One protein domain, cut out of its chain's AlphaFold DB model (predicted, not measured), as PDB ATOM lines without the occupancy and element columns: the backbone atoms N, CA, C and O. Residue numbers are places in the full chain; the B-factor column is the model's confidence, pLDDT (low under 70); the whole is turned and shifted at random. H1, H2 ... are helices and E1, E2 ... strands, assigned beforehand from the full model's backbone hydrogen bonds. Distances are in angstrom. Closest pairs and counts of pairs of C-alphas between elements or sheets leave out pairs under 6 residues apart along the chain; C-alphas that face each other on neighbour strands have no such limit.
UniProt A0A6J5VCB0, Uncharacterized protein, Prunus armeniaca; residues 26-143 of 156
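What this domain is: This is residues 26 to 143 of the 156 residues of an uncharacterized protein of Prunus armeniaca (UniProt A0A6J5VCB0). Two small four-stranded sheets sit partly face to face as a loose sandwich, their strands crossed, with E1 of one sheet near E5 of the other; one helix, H1, covers part of the second sheet over E5 and E6. The printed part has 118 residues with eight named strands followed by one named helix, in the order E1 to E8, then H1. Both sheets are antiparallel meanders, each strand the antiparallel neighbour of the one before, in the orders E1 E2 E3 E4 and E5 E6 E7 E8. The class is mixed, and the whole is compact, with a radius of gyration of the C-alphas of 15.0 A and spans of 48 by 34 by 32 A.

How they stand to each other: One sheet holds E5, residues 77 to 80, E6, residues 90 to 98, E7, residues 101 to 108, and E8, residues 115 to 120. E5 and E6 form a hairpin with N 79 and O 92 at 2.9 A; E6 and E7 form one with N 93 and O 105 at 2.8 A; E7 and E8 form one with N 104 and O 117 at 2.9 A. H1, residues 129 to 143, is on this sheet at a height over the sheet of 10.5 A, over E5 and E6, and runs along the strands, at 24 degrees to E5 on the local plane. The closest C-alphas of H1 and E5 are those of Ala 138 and Ala 79, 7.0 A apart. In H1, 9 of 11 O i to N i+4 pairs are within hydrogen-bond range. The other sheet holds E1, residues 36 to 42, E2, residues 45 to 50, E3, residues 56 to 58, and E4, residues 65 to 67. Its hairpins have N 39 and O 47 at 2.9 A for E1 and E2, N 46 and O 58 at 2.8 A for E2 and E3, and N 57 and O 66 at 2.8 A for E3 and E4. The sheets make a sandwich, two sheets face to face, with best planes 41 degrees apart and strands at 55 degrees to each other. The closest C-alphas of E1 and E5 are those of Leu 39 and Ala 78, 5.6 A apart. H1 is not on the sheet of E1 to E4.

Where its parts are: E1 begins at C-alpha 36, (7.773, 28.891, 37.188), and is 17.6 A long; E2 is 15.6 A. E6, from C-alpha 90 at (7.677, 50.076, 38.866), is 24.0 A, E7 23.5 A and E8 16.3 A. H1 is 19.9 A and ends at C-alpha 143, (24.368, 54.086, 40.841).

The domain as a whole: The C-alphas farthest apart, of Thr 62 and Ser 124, are 48.0 A apart. The printed part has no cut, and no link is long. Mean pLDDT of the printed part is 77.0; 37 residues are under 70, among them 121 to 143.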
ATOM      1  N   LEU A  26      21.540  25.022  48.262       63.56
ATOM      2  CA  LEU A  26      20.401  24.833  47.377       63.56
ATOM      3  C   LEU A  26      19.113  24.872  48.203       63.56
ATOM      4  O   LEU A  26      18.938  24.068  49.118       63.56
ATOM      5  N   VAL A  27      18.220  25.807  47.884       68.06
ATOM      6  CA  VAL A  27      16.918  25.929  48.544       68.06
ATOM      7  C   VAL A  27      15.817  25.667  47.533       68.06
ATOM      8  O   VAL A  27      15.774  26.274  46.464       68.06
ATOM      9  N   LYS A  28      14.949  24.711  47.872       67.94
ATOM     10  CA  LYS A  28      13.756  24.368  47.104       67.94
ATOM     11  C   LYS A  28      12.549  24.985  47.793       67.94
ATOM     12  O   LYS A  28      12.296  24.691  48.958       67.94
ATOM     13  N   PHE A  29      11.801  25.795  47.059       71.00
ATOM     14  CA  PHE A  29      10.512  26.310  47.505       71.00
ATOM     15  C   PHE A  29       9.421  25.478  46.843       71.00
ATOM     16  O   PHE A  29       9.298  25.504  45.619       71.00
ATOM     17  N   ARG A  30       8.638  24.740  47.639       68.06
ATOM     18  CA  ARG A  30       7.516  23.935  47.120       68.06
ATOM     19  C   ARG A  30       6.461  24.807  46.437       68.06
ATOM     20  O   ARG A  30       5.834  24.403  45.472       68.06
ATOM     21  N   GLN A  31       6.329  26.056  46.886       66.62
ATOM     22  CA  GLN A  31       5.450  27.064  46.291       66.62
ATOM     23  C   GLN A  31       5.864  27.477  44.868       66.62
ATOM     24  O   GLN A  31       5.093  28.157  44.196       66.62
ATOM     25  N   LEU A  32       7.072  27.098  44.434       69.44
ATOM     26  CA  LEU A  32       7.647  27.388  43.119       69.44
ATOM     27  C   LEU A  32       7.860  26.109  42.286       69.44
ATOM     28  O   LEU A  32       8.739  26.069  41.418       69.44
ATOM     29  N   GLU A  33       7.113  25.046  42.594       64.38
ATOM     30  CA  GLU A  33       7.120  23.792  41.836       64.38
ATOM     31  C   GLU A  33       6.413  23.946  40.483       64.38
ATOM     32  O   GLU A  33       5.459  24.705  40.362       64.38
ATOM     33  N   ASP A  34       6.973  23.249  39.487       62.28
ATOM     34  CA  ASP A  34       6.637  23.171  38.060       62.28
ATOM     35  C   ASP A  34       6.103  24.427  37.340       62.28
ATOM     36  O   ASP A  34       5.090  25.038  37.658       62.28
ATOM     37  N   GLN A  35       6.786  24.765  36.239       68.69
ATOM     38  CA  GLN A  35       6.417  25.839  35.307       68.69
ATOM     39  C   GLN A  35       6.469  27.273  35.860       68.69
ATOM     40  O   GLN A  35       5.686  28.141  35.459       68.69
ATOM     41  N   MET A  36       7.439  27.541  36.735       81.94
ATOM     42  CA  MET A  36       7.773  28.891  37.188       81.94
ATOM     43  C   MET A  36       9.214  29.253  36.823       81.94
ATOM     44  O   MET A  36      10.128  28.446  37.004       81.94
ATOM     45  N   GLU A  37       9.409  30.472  36.332       84.31
ATOM     46  CA  GLU A  37      10.691  31.037  35.914       84.31
ATOM     47  C   GLU A  37      10.978  32.325  36.689       84.31
ATOM     48  O   GLU A  37      10.088  33.138  36.920       84.31
ATOM     49  N   CYS A  38      12.221  32.522  37.115       87.31
ATOM     50  CA  CYS A  38      12.646  33.735  37.786       87.31
ATOM     51  C   CYS A  38      13.162  34.685  36.726       87.31
ATOM     52  O   CYS A  38      14.184  34.418  36.100       87.31
ATOM     53  N   LEU A  39      12.476  35.810  36.575       86.50
ATOM     54  CA  LEU A  39      12.853  36.827  35.609       86.50
ATOM     55  C   LEU A  39      13.978  37.711  36.143       86.50
ATOM     56  O   LEU A  39      14.869  38.092  35.391       86.50
ATOM     57  N   THR A  40      13.935  38.057  37.435       87.94
ATOM     58  CA  THR A  40      14.948  38.911  38.066       87.94
ATOM     59  C   THR A  40      14.881  38.864  39.595       87.94
ATOM     60  O   THR A  40      13.921  38.355  40.181       87.94
ATOM     61  N   SER A  41      15.896  39.427  40.244       88.38
ATOM     62  CA  SER A  41      16.021  39.538  41.691       88.38
ATOM     63  C   SER A  41      16.518  40.916  42.124       88.38
ATOM     64  O   SER A  41      17.328  41.552  41.450       88.38
ATOM     65  N   GLY A  42      16.052  41.384  43.280       86.06
ATOM     66  CA  GLY A  42      16.426  42.690  43.824       86.06
ATOM     67  C   GLY A  42      15.660  43.025  45.098       86.06
ATOM     68  O   GLY A  42      14.581  42.492  45.329       86.06
ATOM     69  N   PHE A  43      16.215  43.891  45.948       85.69
ATOM     70  CA  PHE A  43      15.534  44.381  47.159       85.69
ATOM     71  C   PHE A  43      14.964  43.262  48.066       85.69
ATOM     72  O   PHE A  43      13.900  43.415  48.658       85.69
ATOM     73  N   GLY A  44      15.646  42.110  48.137       86.00
ATOM     74  CA  GLY A  44      15.190  40.943  48.906       86.00
ATOM     75  C   GLY A  44      14.024  40.158  48.282       86.00
ATOM     76  O   GLY A  44      13.457  39.291  48.942       86.00
ATOM     77  N   LEU A  45      13.666  40.440  47.028       88.88
ATOM     78  CA  LEU A  45      12.546  39.839  46.305       88.88
ATOM     79  C   LEU A  45      13.000  39.130  45.026       88.88
ATOM     80  O   LEU A  45      13.985  39.500  44.383       88.88
ATOM     81  N   LEU A  46      12.221  38.121  44.650       91.19
ATOM     82  CA  LEU A  46      12.272  37.411  43.379       91.19
ATOM     83  C   LEU A  46      11.058  37.815  42.546       91.19
ATOM     84  O   LEU A  46       9.936  37.717  43.038       91.19
ATOM     85  N   LEU A  47      11.258  38.230  41.296       91.06
ATOM     86  CA  LEU A  47      10.164  38.391  40.342       91.06
ATOM     87  C   LEU A  47      10.007  37.098  39.551       91.06
ATOM     88  O   LEU A  47      10.899  36.701  38.798       91.06
ATOM     89  N   ILE A  48       8.866  36.443  39.729       90.06
ATOM     90  CA  ILE A  48       8.606  35.108  39.210       90.06
ATOM     91  C   ILE A  48       7.485  35.172  38.183       90.06
ATOM     92  O   ILE A  48       6.425  35.742  38.431       90.06
ATOM     93  N   GLN A  49       7.723  34.557  37.032       87.25
ATOM     94  CA  GLN A  49       6.731  34.289  36.010       87.25
ATOM     95  C   GLN A  49       6.202  32.873  36.189       87.25
ATOM     96  O   GLN A  49       6.961  31.907  36.150       87.25
ATOM     97  N   SER A  50       4.891  32.735  36.330       83.50
ATOM     98  CA  SER A  50       4.226  31.443  36.186       83.50
ATOM     99  C   SER A  50       3.763  31.272  34.739       83.50
ATOM    100  O   SER A  50       3.352  32.243  34.105       83.50
ATOM    101  N   ARG A  51       3.816  30.051  34.197       73.44
ATOM    102  CA  ARG A  51       3.194  29.756  32.891       73.44
ATOM    103  C   ARG A  51       1.668  29.696  32.962       73.44
ATOM    104  O   ARG A  51       1.010  30.008  31.978       73.44
ATOM    105  N   ASN A  52       1.128  29.329  34.124       68.12
ATOM    106  CA  ASN A  52      -0.308  29.118  34.325       68.12
ATOM    107  C   ASN A  52      -0.997  30.306  35.017       68.12
ATOM    108  O   ASN A  52      -2.222  30.368  35.047       68.12
ATOM    109  N   THR A  53      -0.233  31.229  35.611       71.50
ATOM    110  CA  THR A  53      -0.755  32.391  36.349       71.50
ATOM    111  C   THR A  53       0.032  33.662  36.016       71.50
ATOM    112  O   THR A  53       1.013  33.614  35.275       71.50
ATOM    113  N   SER A  54      -0.402  34.811  36.539       82.62
ATOM    114  CA  SER A  54       0.317  36.078  36.380       82.62
ATOM    115  C   SER A  54       1.680  36.066  37.079       82.62
ATOM    116  O   SER A  54       1.975  35.212  37.921       82.62
ATOM    117  N   SER A  55       2.534  37.023  36.719       89.31
ATOM    118  CA  SER A  55       3.804  37.238  37.411       89.31
ATOM    119  C   SER A  55       3.557  37.691  38.857       89.31
ATOM    120  O   SER A  55       2.539  38.311  39.170       89.31
ATOM    121  N   PHE A  56       4.489  37.405  39.760       91.00
ATOM    122  CA  PHE A  56       4.385  37.804  41.161       91.00
ATOM    123  C   PHE A  56       5.755  38.051  41.782       91.00
ATOM    124  O   PHE A  56       6.757  37.457  41.378       91.00
ATOM    125  N   PHE A  57       5.792  38.900  42.804       92.19
ATOM    126  CA  PHE A  57       6.941  38.988  43.691       92.19
ATOM    127  C   PHE A  57       6.875  37.910  44.761       92.19
ATOM    128  O   PHE A  57       5.815  37.641  45.329       92.19
ATOM    129  N   PHE A  58       8.029  37.335  45.068       90.12
ATOM    130  CA  PHE A  58       8.200  36.357  46.124       90.12
ATOM    131  C   PHE A  58       9.374  36.745  47.018       90.12
ATOM    132  O   PHE A  58      10.492  36.947  46.542       90.12
ATOM    133  N   ASN A  59       9.125  36.832  48.320       89.50
ATOM    134  CA  ASN A  59      10.170  36.986  49.316       89.50
ATOM    135  C   ASN A  59      10.616  35.591  49.791       89.50
ATOM    136  O   ASN A  59       9.833  34.895  50.442       89.50
ATOM    137  N   PRO A  60      11.861  35.162  49.517       84.50
ATOM    138  CA  PRO A  60      12.335  33.835  49.898       84.50
ATOM    139  C   PRO A  60      12.538  33.656  51.409       84.50
ATOM    140  O   PRO A  60      12.654  32.522  51.859       84.50
ATOM    141  N   PHE A  61      12.584  34.739  52.192       84.31
ATOM    142  CA  PHE A  61      12.787  34.693  53.643       84.31
ATOM    143  C   PHE A  61      11.468  34.686  54.413       84.31
ATOM    144  O   PHE A  61      11.314  33.925  55.362       84.31
ATOM    145  N   THR A  62      10.509  35.516  54.001       86.88
ATOM    146  CA  THR A  62       9.194  35.607  54.657       86.88
ATOM    147  C   THR A  62       8.139  34.723  53.999       86.88
ATOM    148  O   THR A  62       7.034  34.599  54.517       86.88
ATOM    149  N   HIS A  63       8.457  34.135  52.839       84.88
ATOM    150  CA  HIS A  63       7.524  33.421  51.961       84.88
ATOM    151  C   HIS A  63       6.323  34.272  51.519       84.88
ATOM    152  O   HIS A  63       5.317  33.742  51.042       84.88
ATOM    153  N   GLN A  64       6.420  35.597  51.655       88.69
ATOM    154  CA  GLN A  64       5.383  36.517  51.219       88.69
ATOM    155  C   GLN A  64       5.312  36.538  49.693       88.69
ATOM    156  O   GLN A  64       6.333  36.635  49.006       88.69
ATOM    157  N   ARG A  65       4.085  36.489  49.176       88.50
ATOM    158  CA  ARG A  65       3.779  36.576  47.753       88.50
ATOM    159  C   ARG A  65       2.941  37.817  47.482       88.50
ATOM    160  O   ARG A  65       1.945  38.043  48.160       88.50
ATOM    161  N   ILE A  66       3.327  38.585  46.470       90.38
ATOM    162  CA  ILE A  66       2.584  39.758  45.999       90.38
ATOM    163  C   ILE A  66       2.271  39.525  44.527       90.38
ATOM    164  O   ILE A  66       3.168  39.523  43.686       90.38
ATOM    165  N   ASN A  67       1.001  39.268  44.229       91.00
ATOM    166  CA  ASN A  67       0.558  39.009  42.865       91.00
ATOM    167  C   ASN A  67       0.532  40.302  42.060       91.00
ATOM    168  O   ASN A  67       0.043  41.319  42.546       91.00
ATOM    169  N   LEU A  68       1.019  40.238  40.823       91.00
ATOM    170  CA  LEU A  68       0.808  41.301  39.854       91.00
ATOM    171  C   LEU A  68      -0.456  40.992  39.035       91.00
ATOM    172  O   LEU A  68      -0.826  39.814  38.895       91.00
ATOM    173  N   PRO A  69      -1.118  42.019  38.478       90.62
ATOM    174  CA  PRO A  69      -2.214  41.840  37.540       90.62
ATOM    175  C   PRO A  69      -1.795  40.969  36.359       90.62
ATOM    176  O   PRO A  69      -0.620  40.934  35.974       90.62
ATOM    177  N   TYR A  70      -2.769  40.283  35.765       85.25
ATOM    178  CA  TYR A  70      -2.523  39.436  34.608       85.25
ATOM    179  C   TYR A  70      -1.833  40.214  33.487       85.25
ATOM    180  O   TYR A  70      -2.259  41.301  33.099       85.25
ATOM    181  N   HIS A  71      -0.751  39.630  32.980       80.06
ATOM    182  CA  HIS A  71       0.010  40.176  31.877       80.06
ATOM    183  C   HIS A  71      -0.133  39.236  30.685       80.06
ATOM    184  O   HIS A  71       0.427  38.142  30.676       80.06
ATOM    185  N   ASP A  72      -0.881  39.677  29.675       72.88
ATOM    186  CA  ASP A  72      -1.212  38.905  28.471       72.88
ATOM    187  C   ASP A  72      -0.031  38.794  27.484       72.88
ATOM    188  O   ASP A  72      -0.138  39.007  26.275       72.88
ATOM    189  N   SER A  73       1.185  38.574  27.985       73.69
ATOM    190  CA  SER A  73       2.311  38.280  27.108       73.69
ATOM    191  C   SER A  73       3.430  37.516  27.788       73.69
ATOM    192  O   SER A  73       3.725  37.706  28.966       73.69
ATOM    193  N   ILE A  74       4.085  36.680  26.983       75.75
ATOM    194  CA  ILE A  74       5.310  35.985  27.363       75.75
ATOM    195  C   ILE A  74       6.401  37.035  27.573       75.75
ATOM    196  O   ILE A  74       6.829  37.700  26.626       75.75
ATOM    197  N   VAL A  75       6.821  37.174  28.825       83.50
ATOM    198  CA  VAL A  75       7.901  38.066  29.236       83.50
ATOM    199  C   VAL A  75       9.232  37.370  28.979       83.50
ATOM    200  O   VAL A  75       9.433  36.233  29.387       83.50
ATOM    201  N   THR A  76      10.137  38.049  28.282       83.25
ATOM    202  CA  THR A  76      11.491  37.555  27.991       83.25
ATOM    203  C   THR A  76      12.493  38.011  29.042       83.25
ATOM    204  O   THR A  76      13.405  37.271  29.386       83.25
ATOM    205  N   ALA A  77      12.332  39.230  29.552       84.06
ATOM    206  CA  ALA A  77      13.128  39.756  30.652       84.06
ATOM    207  C   ALA A  77      12.292  40.742  31.467       84.06
ATOM    208  O   ALA A  77      11.346  41.335  30.947       84.06
ATOM    209  N   ALA A  78      12.651  40.949  32.730       88.81
ATOM    210  CA  ALA A  78      12.014  41.962  33.556       88.81
ATOM    211  C   ALA A  78      12.995  42.617  34.529       88.81
ATOM    212  O   ALA A  78      14.047  42.065  34.851       88.81
ATOM    213  N   ALA A  79      12.628  43.800  35.003       89.12
ATOM    214  CA  ALA A  79      13.329  44.549  36.033       89.12
ATOM    215  C   ALA A  79      12.310  45.285  36.909       89.12
ATOM    216  O   ALA A  79      11.161  45.465  36.513       89.12
ATOM    217  N   PHE A  80      12.721  45.723  38.094       89.81
ATOM    218  CA  PHE A  80      11.879  46.547  38.953       89.81
ATOM    219  C   PHE A  80      12.712  47.583  39.710       89.81
ATOM    220  O   PHE A  80      13.880  47.338  40.016       89.81
ATOM    221  N   SER A  81      12.131  48.760  39.956       88.06
ATOM    222  CA  SER A  81      12.877  49.951  40.394       88.06
ATOM    223  C   SER A  81      13.120  50.053  41.903       88.06
ATOM    224  O   SER A  81      14.044  50.755  42.312       88.06
ATOM    225  N   ALA A  82      12.307  49.400  42.740       86.56
ATOM    226  CA  ALA A  82      12.360  49.548  44.197       86.56
ATOM    227  C   ALA A  82      11.783  48.328  44.940       86.56
ATOM    228  O   ALA A  82      11.256  47.403  44.331       86.56
ATOM    229  N   SER A  83      11.823  48.333  46.277       85.81
ATOM    230  CA  SER A  83      11.065  47.364  47.087       85.81
ATOM    231  C   SER A  83       9.574  47.403  46.738       85.81
ATOM    232  O   SER A  83       9.030  48.479  46.504       85.81
ATOM    233  N   SER A  84       8.890  46.256  46.793       80.75
ATOM    234  CA  SER A  84       7.429  46.159  46.612       80.75
ATOM    235  C   SER A  84       6.599  47.023  47.575       80.75
ATOM    236  O   SER A  84       5.428  47.269  47.316       80.75
ATOM    237  N   THR A  85       7.195  47.478  48.682       81.62
ATOM    238  CA  THR A  85       6.571  48.382  49.659       81.62
ATOM    239  C   THR A  85       6.694  49.859  49.287       81.62
ATOM    240  O   THR A  85       6.045  50.696  49.910       81.62
ATOM    241  N   SER A  86       7.541  50.200  48.312       85.94
ATOM    242  CA  SER A  86       7.672  51.572  47.826       85.94
ATOM    243  C   SER A  86       6.467  51.921  46.948       85.94
ATOM    244  O   SER A  86       6.179  51.154  46.025       85.94
ATOM    245  N   PRO A  87       5.800  53.070  47.167       85.12
ATOM    246  CA  PRO A  87       4.632  53.471  46.379       85.12
ATOM    247  C   PRO A  87       4.952  53.677  44.891       85.12
ATOM    248  O   PRO A  87       4.075  53.515  44.050       85.12
ATOM    249  N   ASP A  88       6.216  53.962  44.565       86.69
ATOM    250  CA  ASP A  88       6.682  54.212  43.195       86.69
ATOM    251  C   ASP A  88       7.420  53.004  42.586       86.69
ATOM    252  O   ASP A  88       8.128  53.122  41.578       86.69
ATOM    253  N   CYS A  89       7.315  51.819  43.205       88.25
ATOM    254  CA  CYS A  89       7.920  50.615  42.646       88.25
ATOM    255  C   CYS A  89       7.295  50.318  41.284       88.25
ATOM    256  O   CYS A  89       6.095  50.086  41.177       88.25
ATOM    257  N   THR A  90       8.114  50.323  40.238       90.62
ATOM    258  CA  THR A  90       7.677  50.076  38.866       90.62
ATOM    259  C   THR A  90       8.321  48.799  38.364       90.62
ATOM    260  O   THR A  90       9.541  48.650  38.421       90.62
ATOM    261  N   VAL A  91       7.497  47.883  37.868       91.44
ATOM    262  CA  VAL A  91       7.899  46.672  37.160       91.44
ATOM    263  C   VAL A  91       7.966  46.983  35.678       91.44
ATOM    264  O   VAL A  91       7.024  47.521  35.105       91.44
ATOM    265  N   PHE A  92       9.070  46.605  35.059       91.12
ATOM    266  CA  PHE A  92       9.306  46.692  33.630       91.12
ATOM    267  C   PHE A  92       9.388  45.275  33.097       91.12
ATOM    268  O   PHE A  92      10.170  44.467  33.597       91.12
ATOM    269  N   THR A  93       8.611  44.977  32.071       89.12
ATOM    270  CA  THR A  93       8.708  43.721  31.342       89.12
ATOM    271  C   THR A  93       9.082  44.011  29.906       89.12
ATOM    272  O   THR A  93       8.646  44.985  29.296       89.12
ATOM    273  N   TYR A  94       9.933  43.154  29.380       84.12
ATOM    274  CA  TYR A  94      10.409  43.196  28.021       84.12
ATOM    275  C   TYR A  94      10.012  41.899  27.343       84.12
ATOM    276  O   TYR A  94      10.247  40.805  27.866       84.12
ATOM    277  N   ARG A  95       9.450  42.028  26.147       80.00
ATOM    278  CA  ARG A  95       9.245  40.905  25.243       80.00
ATOM    279  C   ARG A  95      10.286  40.967  24.137       80.00
ATOM    280  O   ARG A  95      10.541  42.042  23.595       80.00
ATOM    281  N   MET A  96      10.838  39.803  23.794       71.38
ATOM    282  CA  MET A  96      11.739  39.615  22.658       71.38
ATOM    283  C   MET A  96      11.217  40.405  21.445       71.38
ATOM    284  O   MET A  96      10.013  40.328  21.159       71.38
ATOM    285  N   PRO A  97      12.073  41.161  20.736       68.62
ATOM    286  CA  PRO A  97      11.632  42.024  19.658       68.62
ATOM    287  C   PRO A  97      11.039  41.153  18.558       68.62
ATOM    288  O   PRO A  97      11.631  40.141  18.178       68.62
ATOM    289  N   ASN A  98       9.893  41.552  18.019       67.69
ATOM    290  CA  ASN A  98       9.412  40.978  16.765       67.69
ATOM    291  C   ASN A  98       9.955  41.815  15.587       67.69
ATOM    292  O   ASN A  98      10.616  42.841  15.782       67.69
ATOM    293  N   VAL A  99       9.665  41.415  14.348       65.88
ATOM    294  CA  VAL A  99      10.000  42.163  13.124       65.88
ATOM    295  C   VAL A  99       9.534  43.623  13.191       65.88
ATOM    296  O   VAL A  99      10.187  44.495  12.632       65.88
ATOM    297  N   PHE A 100       8.465  43.895  13.944       65.75
ATOM    298  CA  PHE A 100       7.834  45.211  14.063       65.75
ATOM    299  C   PHE A 100       8.446  46.145  15.119       65.75
ATOM    300  O   PHE A 100       8.130  47.331  15.114       65.75
ATOM    301  N   GLY A 101       9.323  45.663  16.009       74.00
ATOM    302  CA  GLY A 101       9.940  46.505  17.040       74.00
ATOM    303  C   GLY A 101      10.010  45.874  18.428       74.00
ATOM    304  O   GLY A 101       9.829  44.664  18.595       74.00
ATOM    305  N   VAL A 102      10.291  46.717  19.421       77.25
ATOM    306  CA  VAL A 102      10.386  46.354  20.838       77.25
ATOM    307  C   VAL A 102       9.146  46.783  21.593       77.25
ATOM    308  O   VAL A 102       8.623  47.876  21.404       77.25
ATOM    309  N   ARG A 103       8.697  45.910  22.491       83.00
ATOM    310  CA  ARG A 103       7.597  46.179  23.403       83.00
ATOM    311  C   ARG A 103       8.098  46.112  24.839       83.00
ATOM    312  O   ARG A 103       8.697  45.111  25.239       83.00
ATOM    313  N   ILE A 104       7.826  47.176  25.586       86.88
ATOM    314  CA  ILE A 104       8.081  47.279  27.020       86.88
ATOM    315  C   ILE A 104       6.742  47.548  27.693       86.88
ATOM    316  O   ILE A 104       6.085  48.535  27.377       86.88
ATOM    317  N   ASP A 105       6.332  46.689  28.617       90.00
ATOM    318  CA  ASP A 105       5.155  46.942  29.444       90.00
ATOM    319  C   ASP A 105       5.605  47.326  30.856       90.00
ATOM    320  O   ASP A 105       6.544  46.752  31.413       90.00
ATOM    321  N   THR A 106       4.944  48.326  31.430       92.25
ATOM    322  CA  THR A 106       5.268  48.900  32.740       92.25
ATOM    323  C   THR A 106       4.077  48.809  33.680       92.25
ATOM    324  O   THR A 106       2.935  48.954  33.248       92.25
ATOM    325  N   LEU A 107       4.334  48.575  34.962       93.06
ATOM    326  CA  LEU A 107       3.311  48.499  35.999       93.06
ATOM    327  C   LEU A 107       3.842  49.124  37.283       93.06
ATOM    328  O   LEU A 107       4.855  48.670  37.807       93.06
ATOM    329  N   ILE A 108       3.128  50.105  37.825       91.75
ATOM    330  CA  ILE A 108       3.365  50.562  39.196       91.75
ATOM    331  C   ILE A 108       2.746  49.529  40.144       91.75
ATOM    332  O   ILE A 108       1.580  49.162  39.999       91.75
ATOM    333  N   VAL A 109       3.525  49.023  41.094       90.12
ATOM    334  CA  VAL A 109       3.082  48.008  42.055       90.12
ATOM    335  C   VAL A 109       1.908  48.550  42.870       90.12
ATOM    336  O   VAL A 109       1.972  49.644  43.417       90.12
ATOM    337  N   GLY A 110       0.825  47.773  42.932       89.38
ATOM    338  CA  GLY A 110      -0.439  48.173  43.561       89.38
ATOM    339  C   GLY A 110      -1.478  48.738  42.587       89.38
ATOM    340  O   GLY A 110      -2.640  48.841  42.962       89.38
ATOM    341  N   GLN A 111      -1.099  49.050  41.343       90.62
ATOM    342  CA  GLN A 111      -2.049  49.346  40.268       90.62
ATOM    343  C   GLN A 111      -2.556  48.058  39.605       90.62
ATOM    344  O   GLN A 111      -1.913  47.008  39.674       90.62
ATOM    345  N   GLU A 112      -3.695  48.148  38.918       90.50
ATOM    346  CA  GLU A 112      -4.322  47.005  38.233       90.50
ATOM    347  C   GLU A 112      -3.957  46.909  36.744       90.50
ATOM    348  O   GLU A 112      -4.104  45.855  36.128       90.50
ATOM    349  N   THR A 113      -3.461  47.998  36.151       91.69
ATOM    350  CA  THR A 113      -3.308  48.113  34.697       91.69
ATOM    351  C   THR A 113      -1.857  48.245  34.263       91.69
ATOM    352  O   THR A 113      -1.134  49.143  34.700       91.69
ATOM    353  N   TRP A 114      -1.459  47.395  33.319       92.50
ATOM    354  CA  TRP A 114      -0.181  47.496  32.621       92.50
ATOM    355  C   TRP A 114      -0.225  48.597  31.556       92.50
ATOM    356  O   TRP A 114      -1.141  48.644  30.735       92.50
ATOM    357  N   THR A 115       0.799  49.448  31.526       91.69
ATOM    358  CA  THR A 115       0.993  50.464  30.484       91.69
ATOM    359  C   THR A 115       1.981  49.955  29.443       91.69
ATOM    360  O   THR A 115       3.132  49.658  29.768       91.69
ATOM    361  N   ARG A 116       1.531  49.873  28.189       89.56
ATOM    362  CA  ARG A 116       2.297  49.330  27.064       89.56
ATOM    363  C   ARG A 116       3.006  50.420  26.275       89.56
ATOM    364  O   ARG A 116       2.360  51.325  25.754       89.56
ATOM    365  N   HIS A 117       4.306  50.244  26.078       86.38
ATOM    366  CA  HIS A 117       5.155  51.094  25.249       86.38
ATOM    367  C   HIS A 117       5.679  50.283  24.065       86.38
ATOM    368  O   HIS A 117       6.311  49.238  24.245       86.38
ATOM    369  N   VAL A 118       5.395  50.740  22.846       83.75
ATOM    370  CA  VAL A 118       5.836  50.081  21.608       83.75
ATOM    371  C   VAL A 118       6.797  51.002  20.875       83.75
ATOM    372  O   VAL A 118       6.446  52.119  20.509       83.75
ATOM    373  N   PHE A 119       8.000  50.501  20.634       80.00
ATOM    374  CA  PHE A 119       9.058  51.177  19.901       80.00
ATOM    375  C   PHE A 119       9.225  50.467  18.564       80.00
ATOM    376  O   PHE A 119       9.745  49.351  18.505       80.00
ATOM    377  N   VAL A 120       8.728  51.091  17.497       77.06
ATOM    378  CA  VAL A 120       8.788  50.524  16.146       77.06
ATOM    379  C   VAL A 120      10.242  50.440  15.694       77.06
ATOM    380  O   VAL A 120      11.055  51.317  15.990       77.06
ATOM    381  N   ARG A 121      10.581  49.357  14.991       65.44
ATOM    382  CA  ARG A 121      11.905  49.192  14.390       65.44
ATOM    383  C   ARG A 121      12.108  50.266  13.319       65.44
ATOM    384  O   ARG A 121      11.574  50.138  12.222       65.44
ATOM    385  N   ASP A 122      12.916  51.274  13.621       64.81
ATOM    386  CA  ASP A 122      13.532  52.102  12.588       64.81
ATOM    387  C   ASP A 122      14.722  51.315  11.993       64.81
ATOM    388  O   ASP A 122      15.604  50.889  12.755       64.81
ATOM    389  N   PRO A 123      14.761  51.074  10.667       57.00
ATOM    390  CA  PRO A 123      15.874  50.395   9.997       57.00
ATOM    391  C   PRO A 123      17.252  51.008  10.282       57.00
ATOM    392  O   PRO A 123      18.259  50.322  10.125       57.00
ATOM    393  N   SER A 124      17.308  52.274  10.705       56.72
ATOM    394  CA  SER A 124      18.543  53.019  10.949       56.72
ATOM    395  C   SER A 124      19.088  52.937  12.385       56.72
ATOM    396  O   SER A 124      20.215  53.373  12.613       56.72
ATOM    397  N   PHE A 125      18.360  52.352  13.350       54.25
ATOM    398  CA  PHE A 125      18.672  52.548  14.780       54.25
ATOM    399  C   PHE A 125      19.022  51.310  15.620       54.25
ATOM    400  O   PHE A 125      19.448  51.479  16.762       54.25
ATOM    401  N   PHE A 126      18.890  50.071  15.128       52.62
ATOM    402  CA  PHE A 126      18.978  48.911  16.032       52.62
ATOM    403  C   PHE A 126      19.891  47.767  15.584       52.62
ATOM    404  O   PHE A 126      19.444  46.754  15.048       52.62
ATOM    405  N   SER A 127      21.169  47.876  15.961       52.62
ATOM    406  CA  SER A 127      22.060  46.741  16.226       52.62
ATOM    407  C   SER A 127      22.394  46.705  17.730       52.62
ATOM    408  O   SER A 127      22.898  47.669  18.289       52.62
ATOM    409  N   GLY A 128      22.042  45.624  18.439       52.97
ATOM    410  CA  GLY A 128      22.536  45.282  19.792       52.97
ATOM    411  C   GLY A 128      22.190  46.180  21.003       52.97
ATOM    412  O   GLY A 128      22.255  45.705  22.135       52.97
ATOM    413  N   LEU A 129      21.797  47.444  20.820       55.31
ATOM    414  CA  LEU A 129      21.788  48.442  21.901       55.31
ATOM    415  C   LEU A 129      20.637  48.317  22.910       55.31
ATOM    416  O   LEU A 129      20.807  48.725  24.051       55.31
ATOM    417  N   ILE A 130      19.492  47.721  22.564       55.53
ATOM    418  CA  ILE A 130      18.333  47.649  23.485       55.53
ATOM    419  C   ILE A 130      18.595  46.694  24.651       55.53
ATOM    420  O   ILE A 130      18.236  46.984  25.792       55.53
ATOM    421  N   GLN A 131      19.259  45.568  24.381       51.44
ATOM    422  CA  GLN A 131      19.623  44.615  25.427       51.44
ATOM    423  C   GLN A 131      20.650  45.228  26.383       51.44
ATOM    424  O   GLN A 131      20.529  45.083  27.597       51.44
ATOM    425  N   VAL A 132      21.590  46.007  25.839       52.50
ATOM    426  CA  VAL A 132      22.536  46.802  26.626       52.50
ATOM    427  C   VAL A 132      21.815  47.917  27.383       52.50
ATOM    428  O   VAL A 132      22.137  48.127  28.539       52.50
ATOM    429  N   MET A 133      20.800  48.581  26.822       57.72
ATOM    430  CA  MET A 133      20.079  49.667  27.496       57.72
ATOM    431  C   MET A 133      19.243  49.169  28.680       57.72
ATOM    432  O   MET A 133      19.247  49.805  29.723       57.72
ATOM    433  N   LEU A 134      18.586  48.010  28.578       55.75
ATOM    434  CA  LEU A 134      17.875  47.412  29.717       55.75
ATOM    435  C   LEU A 134      18.845  46.950  30.818       55.75
ATOM    436  O   LEU A 134      18.584  47.170  32.001       55.75
ATOM    437  N   LEU A 135      19.996  46.383  30.439       53.59
ATOM    438  CA  LEU A 135      21.066  46.029  31.379       53.59
ATOM    439  C   LEU A 135      21.725  47.271  31.996       53.59
ATOM    440  O   LEU A 135      22.022  47.279  33.190       53.59
ATOM    441  N   LEU A 136      21.913  48.338  31.220       52.44
ATOM    442  CA  LEU A 136      22.454  49.613  31.675       52.44
ATOM    443  C   LEU A 136      21.451  50.340  32.557       52.44
ATOM    444  O   LEU A 136      21.863  50.841  33.581       52.44
ATOM    445  N   CYS A 137      20.150  50.340  32.279       53.91
ATOM    446  CA  CYS A 137      19.159  50.902  33.196       53.91
ATOM    447  C   CYS A 137      19.116  50.115  34.513       53.91
ATOM    448  O   CYS A 137      19.089  50.727  35.577       53.91
ATOM    449  N   ALA A 138      19.233  48.783  34.480       52.84
ATOM    450  CA  ALA A 138      19.373  47.971  35.693       52.84
ATOM    451  C   ALA A 138      20.699  48.218  36.453       52.84
ATOM    452  O   ALA A 138      20.765  47.999  37.663       52.84
ATOM    453  N   SER A 139      21.750  48.683  35.768       43.75
ATOM    454  CA  SER A 139      23.081  48.947  36.344       43.75
ATOM    455  C   SER A 139      23.281  50.407  36.779       43.75
ATOM    456  O   SER A 139      23.914  50.668  37.796       43.75
ATOM    457  N   ILE A 140      22.708  51.366  36.053       45.69
ATOM    458  CA  ILE A 140      22.764  52.812  36.295       45.69
ATOM    459  C   ILE A 140      21.793  53.188  37.416       45.69
ATOM    460  O   ILE A 140      22.124  54.044  38.231       45.69
ATOM    461  N   TRP A 141      20.655  52.496  37.564       41.28
ATOM    462  CA  TRP A 141      19.772  52.718  38.717       41.28
ATOM    463  C   TRP A 141      20.422  52.290  40.041       41.28
ATOM    464  O   TRP A 141      20.204  52.931  41.063       41.28
ATOM    465  N   LYS A 142      21.313  51.284  40.031       38.25
ATOM    466  CA  LYS A 142      22.146  50.935  41.203       38.25
ATOM    467  C   LYS A 142      23.154  52.033  41.577       38.25
ATOM    468  O   LYS A 142      23.696  51.993  42.675       38.25
ATOM    469  N   SER A 143      23.403  52.992  40.682       31.91
ATOM    470  CA  SER A 143      24.368  54.086  40.841       31.91
ATOM    471  C   SER A 143      23.715  55.469  40.985       31.91
ATOM    472  O   SER A 143      24.445  56.455  41.104       31.91
TER     473      SER A 143